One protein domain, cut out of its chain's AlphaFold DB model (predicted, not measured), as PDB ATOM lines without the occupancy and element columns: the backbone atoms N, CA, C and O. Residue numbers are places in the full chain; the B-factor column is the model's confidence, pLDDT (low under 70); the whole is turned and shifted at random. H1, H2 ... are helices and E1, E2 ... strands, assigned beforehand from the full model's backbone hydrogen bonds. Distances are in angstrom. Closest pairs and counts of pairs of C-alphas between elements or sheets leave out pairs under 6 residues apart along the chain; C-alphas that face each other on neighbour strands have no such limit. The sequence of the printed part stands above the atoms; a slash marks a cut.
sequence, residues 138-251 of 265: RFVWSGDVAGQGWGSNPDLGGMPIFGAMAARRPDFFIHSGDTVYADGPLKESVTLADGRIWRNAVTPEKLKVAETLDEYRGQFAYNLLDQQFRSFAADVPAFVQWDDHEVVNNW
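What this domain is: This is residues 138 to 251 of the 265 residues of a protein of Saccharothrix espanaensis (strain ATCC 51144 / DSM 44229 / JCM 9112 / NBRC 15066 / NRRL 15764) (UniProt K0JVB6). A small three-stranded parallel sheet, E1 E2 E5, has two helices side by side next to it, H1 and H4; far from the sheet lies the hairpin E3 E4, with H2 and H3 packed together as a separate pair. The unnamed stretch 143 to 159 passes through the middle. The 114 printed residues hold four helices and five strands, in the order E1 H1 E2 E3 E4 H2 H3 H4 E5; the class is mixed, with under half of the residues in named elements. The whole is compact, radius of gyration of the C-alphas 14.0 A, spanning 37 by 34 by 22 A.

How they stand to each other: Start at E1, residues 139 to 142, parallel to E2, residues 172 to 176, with N 174 and O 140 2.9 A apart. Between them comes H1, residues 160 to 166, in a strand-helix-strand unit, two parallel neighbour strands joined through a helix, with a right-handed crossover. H1 only grazes the sheet, with residues 165 to 166. Next find E3, residues 189 to 191, and E4, residues 197 to 199, an antiparallel hairpin with N 198 and O 190 2.8 A apart. H2, residues 204 to 207, touches H3, residues 213 to 223; their closest C-alphas, Glu 205 and Glu 215, are 5.4 A apart. H4, residues 227 to 235, touches H1 at a shallow tilt of 14 degrees, the same way; the closest C-alphas, Phe 162 and Phe 229, are 5.6 A apart. E5, residues 238 to 241, is parallel to E2, with N 239 and O 173 2.8 A apart. Every O i to N i+4 pair is within hydrogen-bond range in H1, 6 of 7 in H3 and 4 of 5 in H4; H2 is too short for one.

Where its parts are: Find C-alpha 139 at (104.337, 74.342, 108.567), where E1 begins. H3 is 16.6 A long, E2 12.8 A and H4 12.6 A. E5 ends at C-alpha 241, (89.398, 71.378, 107.184).

The domain as a whole: The C-alphas farthest apart, Asp 171 and Gly 195, are 38.5 A apart. The printed part has no cut; the links E1 to H1 and E2 to E3 are long. No printed residue is under 70 in pLDDT.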
ATOM      1  N   ARG A 138     107.573  75.695 111.744       96.75
ATOM      2  CA  ARG A 138     107.522  75.437 110.310       96.75
ATOM      3  C   ARG A 138     106.266  74.649 110.003       96.75
ATOM      4  O   ARG A 138     106.063  73.584 110.563       96.75
ATOM      5  N   PHE A 139     105.472  75.109 109.056       97.94
ATOM      6  CA  PHE A 139     104.337  74.342 108.567       97.94
ATOM      7  C   PHE A 139     104.318  74.352 107.047       97.94
ATOM      8  O   PHE A 139     104.955  75.188 106.402       97.94
ATOM      9  N   VAL A 140     103.619  73.375 106.493       98.56
ATOM     10  CA  VAL A 140     103.248  73.321 105.079       98.56
ATOM     11  C   VAL A 140     101.727  73.328 104.996       98.56
ATOM     12  O   VAL A 140     101.055  72.995 105.973       98.56
ATOM     13  N   TRP A 141     101.182  73.737 103.859       97.88
ATOM     14  CA  TRP A 141      99.744  73.729 103.616       97.88
ATOM     15  C   TRP A 141      99.463  73.345 102.164       97.88
ATOM     16  O   TRP A 141     100.317  73.561 101.302       97.88
ATOM     17  N   SER A 142      98.311  72.726 101.927       96.12
ATOM     18  CA  SER A 142      97.815  72.312 100.607       96.12
ATOM     19  C   SER A 142      96.313  72.036 100.699       96.12
ATOM     20  O   SER A 142      95.796  71.844 101.801       96.12
ATOM     21  N   GLY A 143      95.647  71.966  99.554       95.62
ATOM     22  CA  GLY A 143      94.340  71.335  99.356       95.62
ATOM     23  C   GLY A 143      94.409  70.359  98.178       95.62
ATOM     24  O   GLY A 143      95.515  69.999  97.749       95.62
ATOM     25  N   ASP A 144      93.243  69.963  97.677       95.94
ATOM     26  CA  ASP A 144      93.043  69.414  96.329       95.94
ATOM     27  C   ASP A 144      93.762  68.078  96.061       95.94
ATOM     28  O   ASP A 144      94.392  67.857  95.020       95.94
ATOM     29  N   VAL A 145      93.712  67.146  97.017       95.56
ATOM     30  CA  VAL A 145      94.456  65.886  96.906       95.56
ATOM     31  C   VAL A 145      93.707  64.885  96.036       95.56
ATOM     32  O   VAL A 145      92.610  64.433  96.358       95.56
ATOM     33  N   ALA A 146      94.381  64.448  94.972       94.12
ATOM     34  CA  ALA A 146      93.846  63.516  93.983       94.12
ATOM     35  C   ALA A 146      92.616  64.042  93.218       94.12
ATOM     36  O   ALA A 146      91.779  63.255  92.768       94.12
ATOM     37  N   GLY A 147      92.529  65.366  93.070       88.25
ATOM     38  CA  GLY A 147      91.444  66.058  92.388       88.25
ATOM     39  C   GLY A 147      91.575  66.164  90.883       88.25
ATOM     40  O   GLY A 147      92.657  66.006  90.316       88.25
ATOM     41  N   GLN A 148      90.444  66.455  90.235       84.12
ATOM     42  CA  GLN A 148      90.383  66.926  88.845       84.12
ATOM     43  C   GLN A 148      91.140  66.034  87.831       84.12
ATOM     44  O   GLN A 148      91.655  66.505  86.817       84.12
ATOM     45  N   GLY A 149      91.215  64.723  88.098       89.12
ATOM     46  CA  GLY A 149      91.875  63.739  87.232       89.12
ATOM     47  C   GLY A 149      93.310  63.348  87.619       89.12
ATOM     48  O   GLY A 149      93.905  62.528  86.916       89.12
ATOM     49  N   TRP A 150      93.867  63.872  88.715       94.44
ATOM     50  CA  TRP A 150      95.288  63.733  89.073       94.44
ATOM     51  C   TRP A 150      95.519  62.944  90.367       94.44
ATOM     52  O   TRP A 150      95.893  63.500  91.394       94.44
ATOM     53  N   GLY A 151      95.310  61.632  90.324       95.75
ATOM     54  CA  GLY A 151      95.573  60.708  91.431       95.75
ATOM     55  C   GLY A 151      97.040  60.272  91.572       95.75
ATOM     56  O   GLY A 151      97.953  60.845  90.982       95.75
ATOM     57  N   SER A 152      97.275  59.235  92.380       97.12
ATOM     58  CA  SER A 152      98.604  58.635  92.572       97.12
ATOM     59  C   SER A 152      99.124  58.047  91.261       97.12
ATOM     60  O   SER A 152      98.411  57.286  90.606       97.12
ATOM     61  N   ASN A 153     100.370  58.365  90.902       97.38
ATOM     62  CA  ASN A 153     101.023  57.849  89.703       97.38
ATOM     63  C   ASN A 153     102.204  56.933  90.076       97.38
ATOM     64  O   ASN A 153     103.285  57.434  90.411       97.38
ATOM     65  N   PRO A 154     102.040  55.597  90.010       96.00
ATOM     66  CA  PRO A 154     103.092  54.645  90.367       96.00
ATOM     67  C   PRO A 154     104.390  54.811  89.568       96.00
ATOM     68  O   PRO A 154     105.465  54.605  90.132       96.00
ATOM     69  N   ASP A 155     104.318  55.254  88.308       95.88
ATOM     70  CA  ASP A 155     105.497  55.457  87.449       95.88
ATOM     71  C   ASP A 155     106.398  56.594  87.965       95.88
ATOM     72  O   ASP A 155     107.590  56.646  87.661       95.88
ATOM     73  N   LEU A 156     105.840  57.498  88.777       95.06
ATOM     74  CA  LEU A 156     106.546  58.603  89.433       95.06
ATOM     75  C   LEU A 156     106.818  58.334  90.922       95.06
ATOM     76  O   LEU A 156     107.235  59.234  91.653       95.06
ATOM     77  N   GLY A 157     106.580  57.104  91.387       95.44
ATOM     78  CA  GLY A 157     106.700  56.738  92.797       95.44
ATOM     79  C   GLY A 157     105.521  57.197  93.659       95.44
ATOM     80  O   GLY A 157     105.697  57.385  94.865       95.44
ATOM     81  N   GLY A 158     104.341  57.385  93.059       97.06
ATOM     82  CA  GLY A 158     103.094  57.708  93.747       97.06
ATOM     83  C   GLY A 158     102.755  59.198  93.724       97.06
ATOM     84  O   GLY A 158     102.628  59.796  92.655       97.06
ATOM     85  N   MET A 159     102.602  59.803  94.904       97.56
ATOM     86  CA  MET A 159     102.335  61.234  95.085       97.56
ATOM     87  C   MET A 159     103.596  61.979  95.585       97.56
ATOM     88  O   MET A 159     103.731  62.260  96.782       97.56
ATOM     89  N   PRO A 160     104.552  62.336  94.703       96.75
ATOM     90  CA  PRO A 160     105.878  62.831  95.097       96.75
ATOM     91  C   PRO A 160     105.862  64.148  95.891       96.75
ATOM     92  O   PRO A 160     106.800  64.421  96.645       96.75
ATOM     93  N   ILE A 161     104.800  64.953  95.771       97.31
ATOM     94  CA  ILE A 161     104.647  66.203  96.527       97.31
ATOM     95  C   ILE A 161     104.696  65.972  98.045       97.31
ATOM     96  O   ILE A 161     105.323  66.754  98.756       97.31
ATOM     97  N   PHE A 162     104.145  64.861  98.549       98.19
ATOM     98  CA  PHE A 162     104.174  64.545  99.981       98.19
ATOM     99  C   PHE A 162     105.589  64.237 100.475       98.19
ATOM    100  O   PHE A 162     105.974  64.688 101.555       98.19
ATOM    101  N   GLY A 163     106.414  63.579  99.654       97.88
ATOM    102  CA  GLY A 163     107.841  63.408  99.933       97.88
ATOM    103  C   GLY A 163     108.595  64.744  99.933       97.88
ATOM    104  O   GLY A 163     109.396  65.022 100.831       97.88
ATOM    105  N   ALA A 164     108.297  65.626  98.973       98.19
ATOM    106  CA  ALA A 164     108.900  66.958  98.900       98.19
ATOM    107  C   ALA A 164     108.533  67.844 100.107       98.19
ATOM    108  O   ALA A 164     109.404  68.545 100.642       98.19
ATOM    109  N   MET A 165     107.277  67.775 100.560       98.56
ATOM    110  CA  MET A 165     106.790  68.431 101.776       98.56
ATOM    111  C   MET A 165     107.445  67.843 103.033       98.56
ATOM    112  O   MET A 165     107.971  68.605 103.846       98.56
ATOM    113  N   ALA A 166     107.506  66.513 103.168       98.00
ATOM    114  CA  ALA A 166     108.173  65.835 104.287       98.00
ATOM    115  C   ALA A 166     109.640  66.267 104.427       98.00
ATOM    116  O   ALA A 166     110.111  66.547 105.532       98.00
ATOM    117  N   ALA A 167     110.358  66.414 103.308       97.94
ATOM    118  CA  ALA A 167     111.753  66.853 103.292       97.94
ATOM    119  C   ALA A 167     111.957  68.266 103.872       97.94
ATOM    120  O   ALA A 167     113.056  68.606 104.317       97.94
ATOM    121  N   ARG A 168     110.903  69.099 103.929       97.88
ATOM    122  CA  ARG A 168     110.958  70.398 104.620       97.88
ATOM    123  C   ARG A 168     110.968  70.250 106.140       97.88
ATOM    124  O   ARG A 168     111.278  71.227 106.814       97.88
ATOM    125  N   ARG A 169     110.699  69.060 106.683       96.81
ATOM    126  CA  ARG A 169     110.573  68.772 108.121       96.81
ATOM    127  C   ARG A 169     109.606  69.742 108.823       96.81
ATOM    128  O   ARG A 169     110.033  70.435 109.748       96.81
ATOM    129  N   PRO A 170     108.355  69.873 108.346       98.06
ATOM    130  CA  PRO A 170     107.365  70.709 109.015       98.06
ATOM    131  C   PRO A 170     107.013  70.155 110.405       98.06
ATOM    132  O   PRO A 170     107.059  68.948 110.641       98.06
ATOM    133  N   ASP A 171     106.658  71.050 111.323       97.50
ATOM    134  CA  ASP A 171     106.064  70.726 112.618       97.50
ATOM    135  C   ASP A 171     104.621  70.221 112.457       97.50
ATOM    136  O   ASP A 171     104.204  69.349 113.216       97.50
ATOM    137  N   PHE A 172     103.881  70.740 111.469       98.25
ATOM    138  CA  PHE A 172     102.537  70.286 111.099       98.25
ATOM    139  C   PHE A 172     102.162  70.647 109.654       98.25
ATOM    140  O   PHE A 172     102.841  71.430 108.982       98.25
ATOM    141  N   PHE A 173     101.051  70.077 109.198       98.62
ATOM    142  CA  PHE A 173     100.426  70.319 107.904       98.62
ATOM    143  C   PHE A 173      99.025  70.909 108.083       98.62
ATOM    144  O   PHE A 173      98.271  70.443 108.936       98.62
ATOM    145  N   ILE A 174      98.673  71.912 107.282       98.50
ATOM    146  CA  ILE A 174      97.292  72.385 107.144       98.50
ATOM    147  C   ILE A 174      96.726  71.798 105.852       98.50
ATOM    148  O   ILE A 174      97.209  72.133 104.771       98.50
ATOM    149  N   HIS A 175      95.711  70.945 105.969       97.81
ATOM    150  CA  HIS A 175      94.944  70.464 104.824       97.81
ATOM    151  C   HIS A 175      93.696  71.331 104.680       97.81
ATOM    152  O   HIS A 175      92.795  71.268 105.518       97.81
ATOM    153  N   SER A 176      93.690  72.180 103.661       97.00
ATOM    154  CA  SER A 176      92.689  73.222 103.440       97.00
ATOM    155  C   SER A 176      91.629  72.756 102.447       97.00
ATOM    156  O   SER A 176      91.529  73.335 101.375       97.00
ATOM    157  N   GLY A 177      90.878  71.709 102.788       96.19
ATOM    158  CA  GLY A 177      89.832  71.184 101.912       96.19
ATOM    159  C   GLY A 177      90.298  70.100 100.962       96.19
ATOM    160  O   GLY A 177      91.504  69.835 100.854       96.19
ATOM    161  N   ASP A 178      89.329  69.473 100.304       96.69
ATOM    162  CA  ASP A 178      89.528  68.544  99.196       96.69
ATOM    163  C   ASP A 178      90.514  67.418  99.527       96.69
ATOM    164  O   ASP A 178      91.429  67.054  98.782       96.69
ATOM    165  N   THR A 179      90.337  66.857 100.718       95.50
ATOM    166  CA  THR A 179      91.027  65.658 101.204       95.50
ATOM    167  C   THR A 179      90.601  64.412 100.437       95.50
ATOM    168  O   THR A 179      91.301  63.393 100.453       95.50
ATOM    169  N   VAL A 180      89.449  64.490  99.776       95.62
ATOM    170  CA  VAL A 180      88.866  63.481  98.909       95.62
ATOM    171  C   VAL A 180      88.025  64.182  97.847       95.62
ATOM    172  O   VAL A 180      87.305  65.118  98.149       95.62
ATOM    173  N   TYR A 181      88.092  63.674  96.619       95.50
ATOM    174  CA  TYR A 181      87.127  63.971  95.561       95.50
ATOM    175  C   TYR A 181      86.168  62.795  95.467       95.50
ATOM    176  O   TYR A 181      86.531  61.745  94.919       95.50
ATOM    177  N   ALA A 182      85.004  62.932  96.099       93.44
ATOM    178  CA  ALA A 182      83.981  61.889  96.158       93.44
ATOM    179  C   ALA A 182      82.985  61.965  94.990       93.44
ATOM    180  O   ALA A 182      82.256  61.014  94.730       93.44
ATOM    181  N   ASP A 183      82.989  63.069  94.263       91.50
ATOM    182  CA  ASP A 183      81.998  63.491  93.277       91.50
ATOM    183  C   ASP A 183      82.544  63.533  91.838       91.50
ATOM    184  O   ASP A 183      81.823  63.845  90.893       91.50
ATOM    185  N   GLY A 184      83.818  63.175  91.651       90.38
ATOM    186  CA  GLY A 184      84.492  63.145  90.356       90.38
ATOM    187  C   GLY A 184      85.176  61.800  90.087       90.38
ATOM    188  O   GLY A 184      86.144  61.469  90.778       90.38
ATOM    189  N   PRO A 185      84.749  61.025  89.070       92.56
ATOM    190  CA  PRO A 185      85.443  59.802  88.674       92.56
ATOM    191  C   PRO A 185      86.869  60.081  88.180       92.56
ATOM    192  O   PRO A 185      87.103  60.936  87.320       92.56
ATOM    193  N   LEU A 186      87.831  59.307  88.675       95.19
ATOM    194  CA  LEU A 186      89.225  59.360  88.261       95.19
ATOM    195  C   LEU A 186      89.427  58.561  86.969       95.19
ATOM    196  O   LEU A 186      89.111  57.374  86.886       95.19
ATOM    197  N   LYS A 187      90.017  59.198  85.956       94.94
ATOM    198  CA  LYS A 187      90.435  58.512  84.726       94.94
ATOM    199  C   LYS A 187      91.744  57.772  84.963       94.94
ATOM    200  O   LYS A 187      92.664  58.332  85.548       94.94
ATOM    201  N   GLU A 188      91.870  56.558  84.436       96.25
ATOM    202  CA  GLU A 188      93.112  55.776  84.539       96.25
ATOM    203  C   GLU A 188      94.300  56.477  83.864       96.25
ATOM    204  O   GLU A 188      95.432  56.383  84.332       96.25
ATOM    205  N   SER A 189      94.057  57.223  82.785       96.38
ATOM    206  CA  SER A 189      95.112  57.976  82.114       96.38
ATOM    207  C   SER A 189      94.674  59.357  81.652       96.38
ATOM    208  O   SER A 189      93.517  59.577  81.283       96.38
ATOM    209  N   VAL A 190      95.628  60.287  81.675       95.88
ATOM    210  CA  VAL A 190      95.475  61.657  81.179       95.88
ATOM    211  C   VAL A 190      96.686  61.997  80.316       95.88
ATOM    212  O   VAL A 190      97.828  61.870  80.761       95.88
ATOM    213  N   THR A 191      96.458  62.426  79.076       96.12
ATOM    214  CA  THR A 191      97.534  62.910  78.200       96.12
ATOM    215  C   THR A 191      97.909  64.335  78.598       96.12
ATOM    216  O   THR A 191      97.062  65.226  78.604       96.12
ATOM    217  N   LEU A 192      99.179  64.545  78.938       94.69
ATOM    218  CA  LEU A 192      99.742  65.851  79.262       94.69
ATOM    219  C   LEU A 192      99.905  66.703  77.996       94.69
ATOM    220  O   LEU A 192      99.980  66.183  76.883       94.69
ATOM    221  N   ALA A 193     100.034  68.020  78.171       95.62
ATOM    222  CA  ALA A 193     100.199  68.965  77.062       95.62
ATOM    223  C   ALA A 193     101.423  68.674  76.168       95.62
ATOM    224  O   ALA A 193     101.428  69.033  74.996       95.62
ATOM    225  N   ASP A 194     102.446  68.005  76.704       96.56
ATOM    226  CA  ASP A 194     103.655  67.604  75.976       96.56
ATOM    227  C   ASP A 194     103.609  66.165  75.428       96.56
ATOM    228  O   ASP A 194     104.629  65.625  74.999       96.56
ATOM    229  N   GLY A 195     102.435  65.529  75.444       96.88
ATOM    230  CA  GLY A 195     102.210  64.189  74.902       96.88
ATOM    231  C   GLY A 195     102.598  63.039  75.833       96.88
ATOM    232  O   GLY A 195     102.322  61.883  75.508       96.88
ATOM    233  N   ARG A 196     103.195  63.309  77.003       96.62
ATOM    234  CA  ARG A 196     103.393  62.276  78.032       96.62
ATOM    235  C   ARG A 196     102.045  61.802  78.580       96.62
ATOM    236  O   ARG A 196     101.059  62.531  78.547       96.62
ATOM    237  N   ILE A 197     102.007  60.590  79.129       96.56
ATOM    238  CA  ILE A 197     100.800  60.024  79.741       96.56
ATOM    239  C   ILE A 197     100.978  60.000  81.256       96.56
ATOM    240  O   ILE A 197     101.904  59.373  81.766       96.56
ATOM    241  N   TRP A 198     100.070  60.656  81.970       96.75
ATOM    242  CA  TRP A 198      99.878  60.443  83.398       96.75
ATOM    243  C   TRP A 198      99.050  59.177  83.602       96.75
ATOM    244  O   TRP A 198      97.974  59.063  83.016       96.75
ATOM    245  N   ARG A 199      99.540  58.232  84.410       97.62
ATOM    246  CA  ARG A 199      98.856  56.967  84.705       97.62
ATOM    247  C   ARG A 199      98.458  56.935  86.168       97.62
ATOM    248  O   ARG A 199      99.306  56.798  87.042       97.62
ATOM    249  N   ASN A 200      97.167  57.078  86.421       97.38
ATOM    250  CA  ASN A 200      96.612  56.973  87.755       97.38
ATOM    251  C   ASN A 200      96.517  55.505  88.169       97.38
ATOM    252  O   ASN A 200      95.965  54.680  87.443       97.38
ATOM    253  N   ALA A 201      96.958  55.188  89.385       96.50
ATOM    254  CA  ALA A 201      96.408  54.037  90.082       96.50
ATOM    255  C   ALA A 201      94.908  54.287  90.302       96.50
ATOM    256  O   ALA A 201      94.525  55.383  90.713       96.50
ATOM    257  N   VAL A 202      94.062  53.292  90.050       95.19
ATOM    258  CA  VAL A 202      92.606  53.391  90.238       95.19
ATOM    259  C   VAL A 202      92.104  52.260  91.130       95.19
ATOM    260  O   VAL A 202      92.656  51.159  91.134       95.19
ATOM    261  N   THR A 203      91.053  52.537  91.896       96.25
ATOM    262  CA  THR A 203      90.268  51.539  92.640       96.25
ATOM    263  C   THR A 203      88.830  51.564  92.126       96.25
ATOM    264  O   THR A 203      88.444  52.559  91.506       96.25
ATOM    265  N   PRO A 204      88.015  50.521  92.371       96.12
ATOM    266  CA  PRO A 204      86.610  50.524  91.963       96.12
ATOM    267  C   PRO A 204      85.853  51.778  92.416       96.12
ATOM    268  O   PRO A 204      85.096  52.355  91.643       96.12
ATOM    269  N   GLU A 205      86.116  52.249  93.635       95.44
ATOM    270  CA  GLU A 205      85.457  53.421  94.213       95.44
ATOM    271  C   GLU A 205      85.886  54.723  93.538       95.44
ATOM    272  O   GLU A 205      85.084  55.642  93.466       95.44
ATOM    273  N   LYS A 206      87.106  54.799  92.987       95.25
ATOM    274  CA  LYS A 206      87.592  55.965  92.232       95.25
ATOM    275  C   LYS A 206      87.057  56.026  90.798       95.25
ATOM    276  O   LYS A 206      87.240  57.049  90.152       95.25
ATOM    277  N   LEU A 207      86.409  54.976  90.285       94.81
ATOM    278  CA  LEU A 207      85.881  54.931  88.910       94.81
ATOM    279  C   LEU A 207      84.461  55.500  88.769       94.81
ATOM    280  O   LEU A 207      83.945  55.584  87.655       94.81
ATOM    281  N   LYS A 208      83.830  55.894  89.876       93.88
ATOM    282  CA  LYS A 208      82.500  56.508  89.909       93.88
ATOM    283  C   LYS A 208      82.407  57.535  91.038       93.88
ATOM    284  O   LYS A 208      83.298  57.617  91.879       93.88
ATOM    285  N   VAL A 209      81.326  58.308  91.053       94.31
ATOM    286  CA  VAL A 209      80.981  59.146  92.209       94.31
ATOM    287  C   VAL A 209      80.530  58.267  93.377       94.31
ATOM    288  O   VAL A 209      80.014  57.169  93.165       94.31
ATOM    289  N   ALA A 210      80.753  58.710  94.609       94.75
ATOM    290  CA  ALA A 210      80.293  58.016  95.800       94.75
ATOM    291  C   ALA A 210      78.819  58.328  96.061       94.75
ATOM    292  O   ALA A 210      78.438  59.478  96.244       94.75
ATOM    293  N   GLU A 211      78.002  57.285  96.143       93.75
ATOM    294  CA  GLU A 211      76.567  57.380  96.440       93.75
ATOM    295  C   GLU A 211      76.234  56.702  97.776       93.75
ATOM    296  O   GLU A 211      75.165  56.884  98.357       93.75
ATOM    297  N   THR A 212      77.177  55.917  98.291       95.19
ATOM    298  CA  THR A 212      77.087  55.194  99.554       95.19
ATOM    299  C   THR A 212      78.252  55.551 100.473       95.19
ATOM    300  O   THR A 212      79.328  55.976 100.047       95.19
ATOM    301  N   LEU A 213      78.067  55.318 101.774       95.56
ATOM    302  CA  LEU A 213      79.117  55.553 102.767       95.56
ATOM    303  C   LEU A 213      80.371  54.699 102.517       95.56
ATOM    304  O   LEU A 213      81.482  55.147 102.799       95.56
ATOM    305  N   ASP A 214      80.214  53.475 102.012       95.19
ATOM    306  CA  ASP A 214      81.351  52.595 101.744       95.19
ATOM    307  C   ASP A 214      82.146  53.051 100.514       95.19
ATOM    308  O   ASP A 214      83.377  53.041 100.562       95.19
ATOM    309  N   GLU A 215      81.478  53.565  99.478       96.31
ATOM    310  CA  GLU A 215      82.151  54.216  98.348       96.31
ATOM    311  C   GLU A 215      82.898  55.474  98.802       96.31
ATOM    312  O   GLU A 215      84.075  55.625  98.481       96.31
ATOM    313  N   TYR A 216      82.281  56.325  99.633       97.00
ATOM    314  CA  TYR A 216      82.951  57.506 100.194       97.00
ATOM    315  C   TYR A 216      84.201  57.128 101.006       97.00
ATOM    316  O   TYR A 216      85.277  57.712 100.865       97.00
ATOM    317  N   ARG A 217      84.097  56.085 101.842       96.75
ATOM    318  CA  ARG A 217      85.239  55.552 102.603       96.75
ATOM    319  C   ARG A 217      86.337  55.014 101.692       96.75
ATOM    320  O   ARG A 217      87.508  55.178 102.028       96.75
ATOM    321  N   GLY A 218      85.987  54.362 100.584       96.06
ATOM    322  CA  GLY A 218      86.946  53.894  99.581       96.06
ATOM    323  C   GLY A 218      87.641  55.047  98.856       96.06
ATOM    324  O   GLY A 218      88.866  55.050  98.744       96.06
ATOM    325  N   GLN A 219      86.880  56.075  98.476       96.62
ATOM    326  CA  GLN A 219      87.387  57.313  97.882       96.62
ATOM    327  C   GLN A 219      88.390  58.023  98.808       96.62
ATOM    328  O   GLN A 219      89.465  58.412  98.354       96.62
ATOM    329  N   PHE A 220      88.092  58.133 100.109       95.75
ATOM    330  CA  PHE A 220      89.019  58.685 101.107       95.75
ATOM    331  C   PHE A 220      90.250  57.785 101.307       95.75
ATOM    332  O   PHE A 220      91.390  58.245 101.381       95.75
ATOM    333  N   ALA A 221      90.029  56.469 101.383       96.56
ATOM    334  CA  ALA A 221      91.081  55.480 101.583       96.56
ATOM    335  C   ALA A 221      92.103  55.434 100.438       96.56
ATOM    336  O   ALA A 221      93.252  55.070 100.686       96.56
ATOM    337  N   TYR A 222      91.719  55.826  99.221       97.44
ATOM    338  CA  TYR A 222      92.592  55.871  98.051       97.44
ATOM    339  C   TYR A 222      93.909  56.619  98.308       97.44
ATOM    340  O   TYR A 222      94.985  56.078  98.052       97.44
ATOM    341  N   ASN A 223      93.838  57.824  98.886       97.00
ATOM    342  CA  ASN A 223      95.024  58.641  99.178       97.00
ATOM    343  C   ASN A 223      95.977  57.918 100.143       97.00
ATOM    344  O   ASN A 223      97.195  58.012 100.040       97.00
ATOM    345  N   LEU A 224      95.419  57.107 101.040       97.31
ATOM    346  CA  LEU A 224      96.146  56.295 102.008       97.31
ATOM    347  C   LEU A 224      96.684  54.971 101.438       97.31
ATOM    348  O   LEU A 224      97.327  54.222 102.172       97.31
ATOM    349  N   LEU A 225      96.448  54.648 100.167       96.06
ATOM    350  CA  LEU A 225      97.137  53.539  99.492       96.06
ATOM    351  C   LEU A 225      98.533  53.968  99.024       96.06
ATOM    352  O   LEU A 225      99.467  53.158  99.002       96.06
ATOM    353  N   ASP A 226      98.699  55.257  98.733       97.94
ATOM    354  CA  ASP A 226      99.959  55.842  98.303       97.94
ATOM    355  C   ASP A 226     101.020  55.783  99.416       97.94
ATOM    356  O   ASP A 226     100.759  56.052 100.594       97.94
ATOM    357  N   GLN A 227     102.240  55.377  99.065       96.94
ATOM    358  CA  GLN A 227     103.326  55.256 100.036       96.94
ATOM    359  C   GLN A 227     103.839  56.624 100.502       96.94
ATOM    360  O   GLN A 227     104.090  56.787 101.694       96.94
ATOM    361  N   GLN A 228     103.968  57.602  99.600       97.94
ATOM    362  CA  GLN A 228     104.455  58.943  99.939       97.94
ATOM    363  C   GLN A 228     103.468  59.645 100.870       97.94
ATOM    364  O   GLN A 228     103.877  60.211 101.886       97.94
ATOM    365  N   PHE A 229     102.168  59.542 100.572       98.25
ATOM    366  CA  PHE A 229     101.117  60.090 101.427       98.25
ATOM    367  C   PHE A 229     101.127  59.440 102.816       98.25
ATOM    368  O   PHE A 229     101.161  60.142 103.829       98.25
ATOM    369  N   ARG A 230     101.150  58.100 102.895       97.88
ATOM    370  CA  ARG A 230     101.194  57.385 104.185       97.88
ATOM    371  C   ARG A 230     102.428  57.731 105.008       97.88
ATOM    372  O   ARG A 230     102.305  57.933 106.214       97.88
ATOM    373  N   SER A 231     103.602  57.790 104.383       97.81
ATOM    374  CA  SER A 231     104.843  58.164 105.065       97.81
ATOM    375  C   SER A 231     104.783  59.595 105.595       97.81
ATOM    376  O   SER A 231     105.142  59.828 106.744       97.81
ATOM    377  N   PHE A 232     104.271  60.540 104.803       98.62
ATOM    378  CA  PHE A 232     104.067  61.916 105.250       98.62
ATOM    379  C   PHE A 232     103.096  61.995 106.434       98.62
ATOM    380  O   PHE A 232     103.430  62.584 107.460       98.62
ATOM    381  N   ALA A 233     101.935  61.348 106.336       98.19
ATOM    382  CA  ALA A 233     100.906  61.405 107.370       98.19
ATOM    383  C   ALA A 233     101.320  60.717 108.688       98.19
ATOM    384  O   ALA A 233     100.824  61.078 109.759       98.19
ATOM    385  N   ALA A 234     102.247  59.754 108.631       98.38
ATOM    386  CA  ALA A 234     102.810  59.118 109.817       98.38
ATOM    387  C   ALA A 234     103.730  60.055 110.624       98.38
ATOM    388  O   ALA A 234     103.813  59.902 111.842       98.38
ATOM    389  N   ASP A 235     104.400  61.017 109.982       97.69
ATOM    390  CA  ASP A 235     105.426  61.867 110.614       97.69
ATOM    391  C   ASP A 235     105.055  63.351 110.746       97.69
ATOM    392  O   ASP A 235     105.675  64.084 111.529       97.69
ATOM    393  N   VAL A 236     104.065  63.808 109.978       98.56
ATOM    394  CA  VAL A 236     103.610  65.198 109.961       98.56
ATOM    395  C   VAL A 236     102.155  65.250 110.427       98.56
ATOM    396  O   VAL A 236     101.271  64.794 109.700       98.56
ATOM    397  N   PRO A 237     101.874  65.800 111.622       98.38
ATOM    398  CA  PRO A 237     100.506  65.906 112.101       98.38
ATOM    399  C   PRO A 237      99.708  66.885 111.240       98.38
ATOM    400  O   PRO A 237     100.195  67.973 110.926       98.38
ATOM    401  N   ALA A 238      98.476  66.519 110.900       98.19
ATOM    402  CA  ALA A 238      97.589  67.355 110.100       98.19
ATOM    403  C   ALA A 238      96.552  68.096 110.961       98.19
ATOM    404  O   ALA A 238      96.001  67.544 111.917       98.19
ATOM    405  N   PHE A 239      96.263  69.334 110.577       98.06
ATOM    406  CA  PHE A 239      95.038  70.053 110.911       98.06
ATOM    407  C   PHE A 239      94.206  70.108 109.639       98.06
ATOM    408  O   PHE A 239      94.660  70.650 108.633       98.06
ATOM    409  N   VAL A 240      93.035  69.480 109.673       96.75
ATOM    410  CA  VAL A 240      92.232  69.230 108.476       96.75
ATOM    411  C   VAL A 240      90.949  70.034 108.549       96.75
ATOM    412  O   VAL A 240      90.229  69.979 109.546       96.75
ATOM    413  N   GLN A 241      90.673  70.750 107.470       95.00
ATOM    414  CA  GLN A 241      89.398  71.378 107.184       95.00
ATOM    415  C   GLN A 241      88.828  70.726 105.916       95.00
ATOM    416  O   GLN A 241      89.584  70.432 104.997       95.00
ATOM    417  N   TRP A 242      87.521  70.478 105.906       93.69
ATOM    418  CA  TRP A 242      86.754  70.106 104.711       93.69
ATOM    419  C   TRP A 242      86.452  71.313 103.809       93.69
ATOM    420  O   TRP A 242      86.402  72.449 104.289       93.69
ATOM    421  N   ASP A 243      86.212  71.040 102.540       94.62
ATOM    422  CA  ASP A 243      85.639  71.941 101.547       94.62
ATOM    423  C   ASP A 243      84.480  71.211 100.837       94.62
ATOM    424  O   ASP A 243      83.804  70.370 101.446       94.62
ATOM    425  N   ASP A 244      84.176  71.569  99.602       92.56
ATOM    426  CA  ASP A 244      83.009  71.112  98.863       92.56
ATOM    427  C   ASP A 244      83.151  69.684  98.315       92.56
ATOM    428  O   ASP A 244      82.201  68.906  98.427       92.56
ATOM    429  N   HIS A 245      84.318  69.279  97.801       95.25
ATOM    430  CA  HIS A 245      84.521  67.953  97.195       95.25
ATOM    431  C   HIS A 245      84.484  66.772  98.189       95.25
ATOM    432  O   HIS A 245      84.338  65.610  97.781       95.25
ATOM    433  N   GLU A 246      84.506  67.045  99.500       93.62
ATOM    434  CA  GLU A 246      84.083  66.092 100.536       93.62
ATOM    435  C   GLU A 246      82.596  65.700 100.436       93.62
ATOM    436  O   GLU A 246      82.164  64.736 101.071       93.62
ATOM    437  N   VAL A 247      81.795  66.441  99.673       90.56
ATOM    438  CA  VAL A 247      80.369  66.193  99.449       90.56
ATOM    439  C   VAL A 247      80.075  66.203  97.949       90.56
ATOM    440  O   VAL A 247      79.829  65.147  97.369       90.56
ATOM    441  N   VAL A 248      80.096  67.387  97.337       90.31
ATOM    442  CA  VAL A 248      79.970  67.629  95.898       90.31
ATOM    443  C   VAL A 248      80.457  69.042  95.571       90.31
ATOM    444  O   VAL A 248      80.256  69.972  96.346       90.31
ATOM    445  N   ASN A 249      81.076  69.197  94.407       91.56
ATOM    446  CA  ASN A 249      81.607  70.447  93.884       91.56
ATOM    447  C   ASN A 249      80.620  71.622  94.008       91.56
ATOM    448  O   ASN A 249      79.476  71.546  93.554       91.56
ATOM    449  N   ASN A 250      81.123  72.744  94.515       90.06
ATOM    450  CA  ASN A 250      80.452  73.997  94.860       90.06
ATOM    451  C   ASN A 250      79.380  73.912  95.962       90.06
ATOM    452  O   ASN A 250      78.614  74.870  96.126       90.06
ATOM    453  N   TRP A 251      79.318  72.816  96.724       90.88
ATOM    454  CA  TRP A 251      78.334  72.679  97.792       90.88
ATOM    455  C   TRP A 251      78.509  73.718  98.900       90.88
ATOM    456  O   TRP A 251      79.619  74.041  99.323       90.88
TER     457      TRP A 251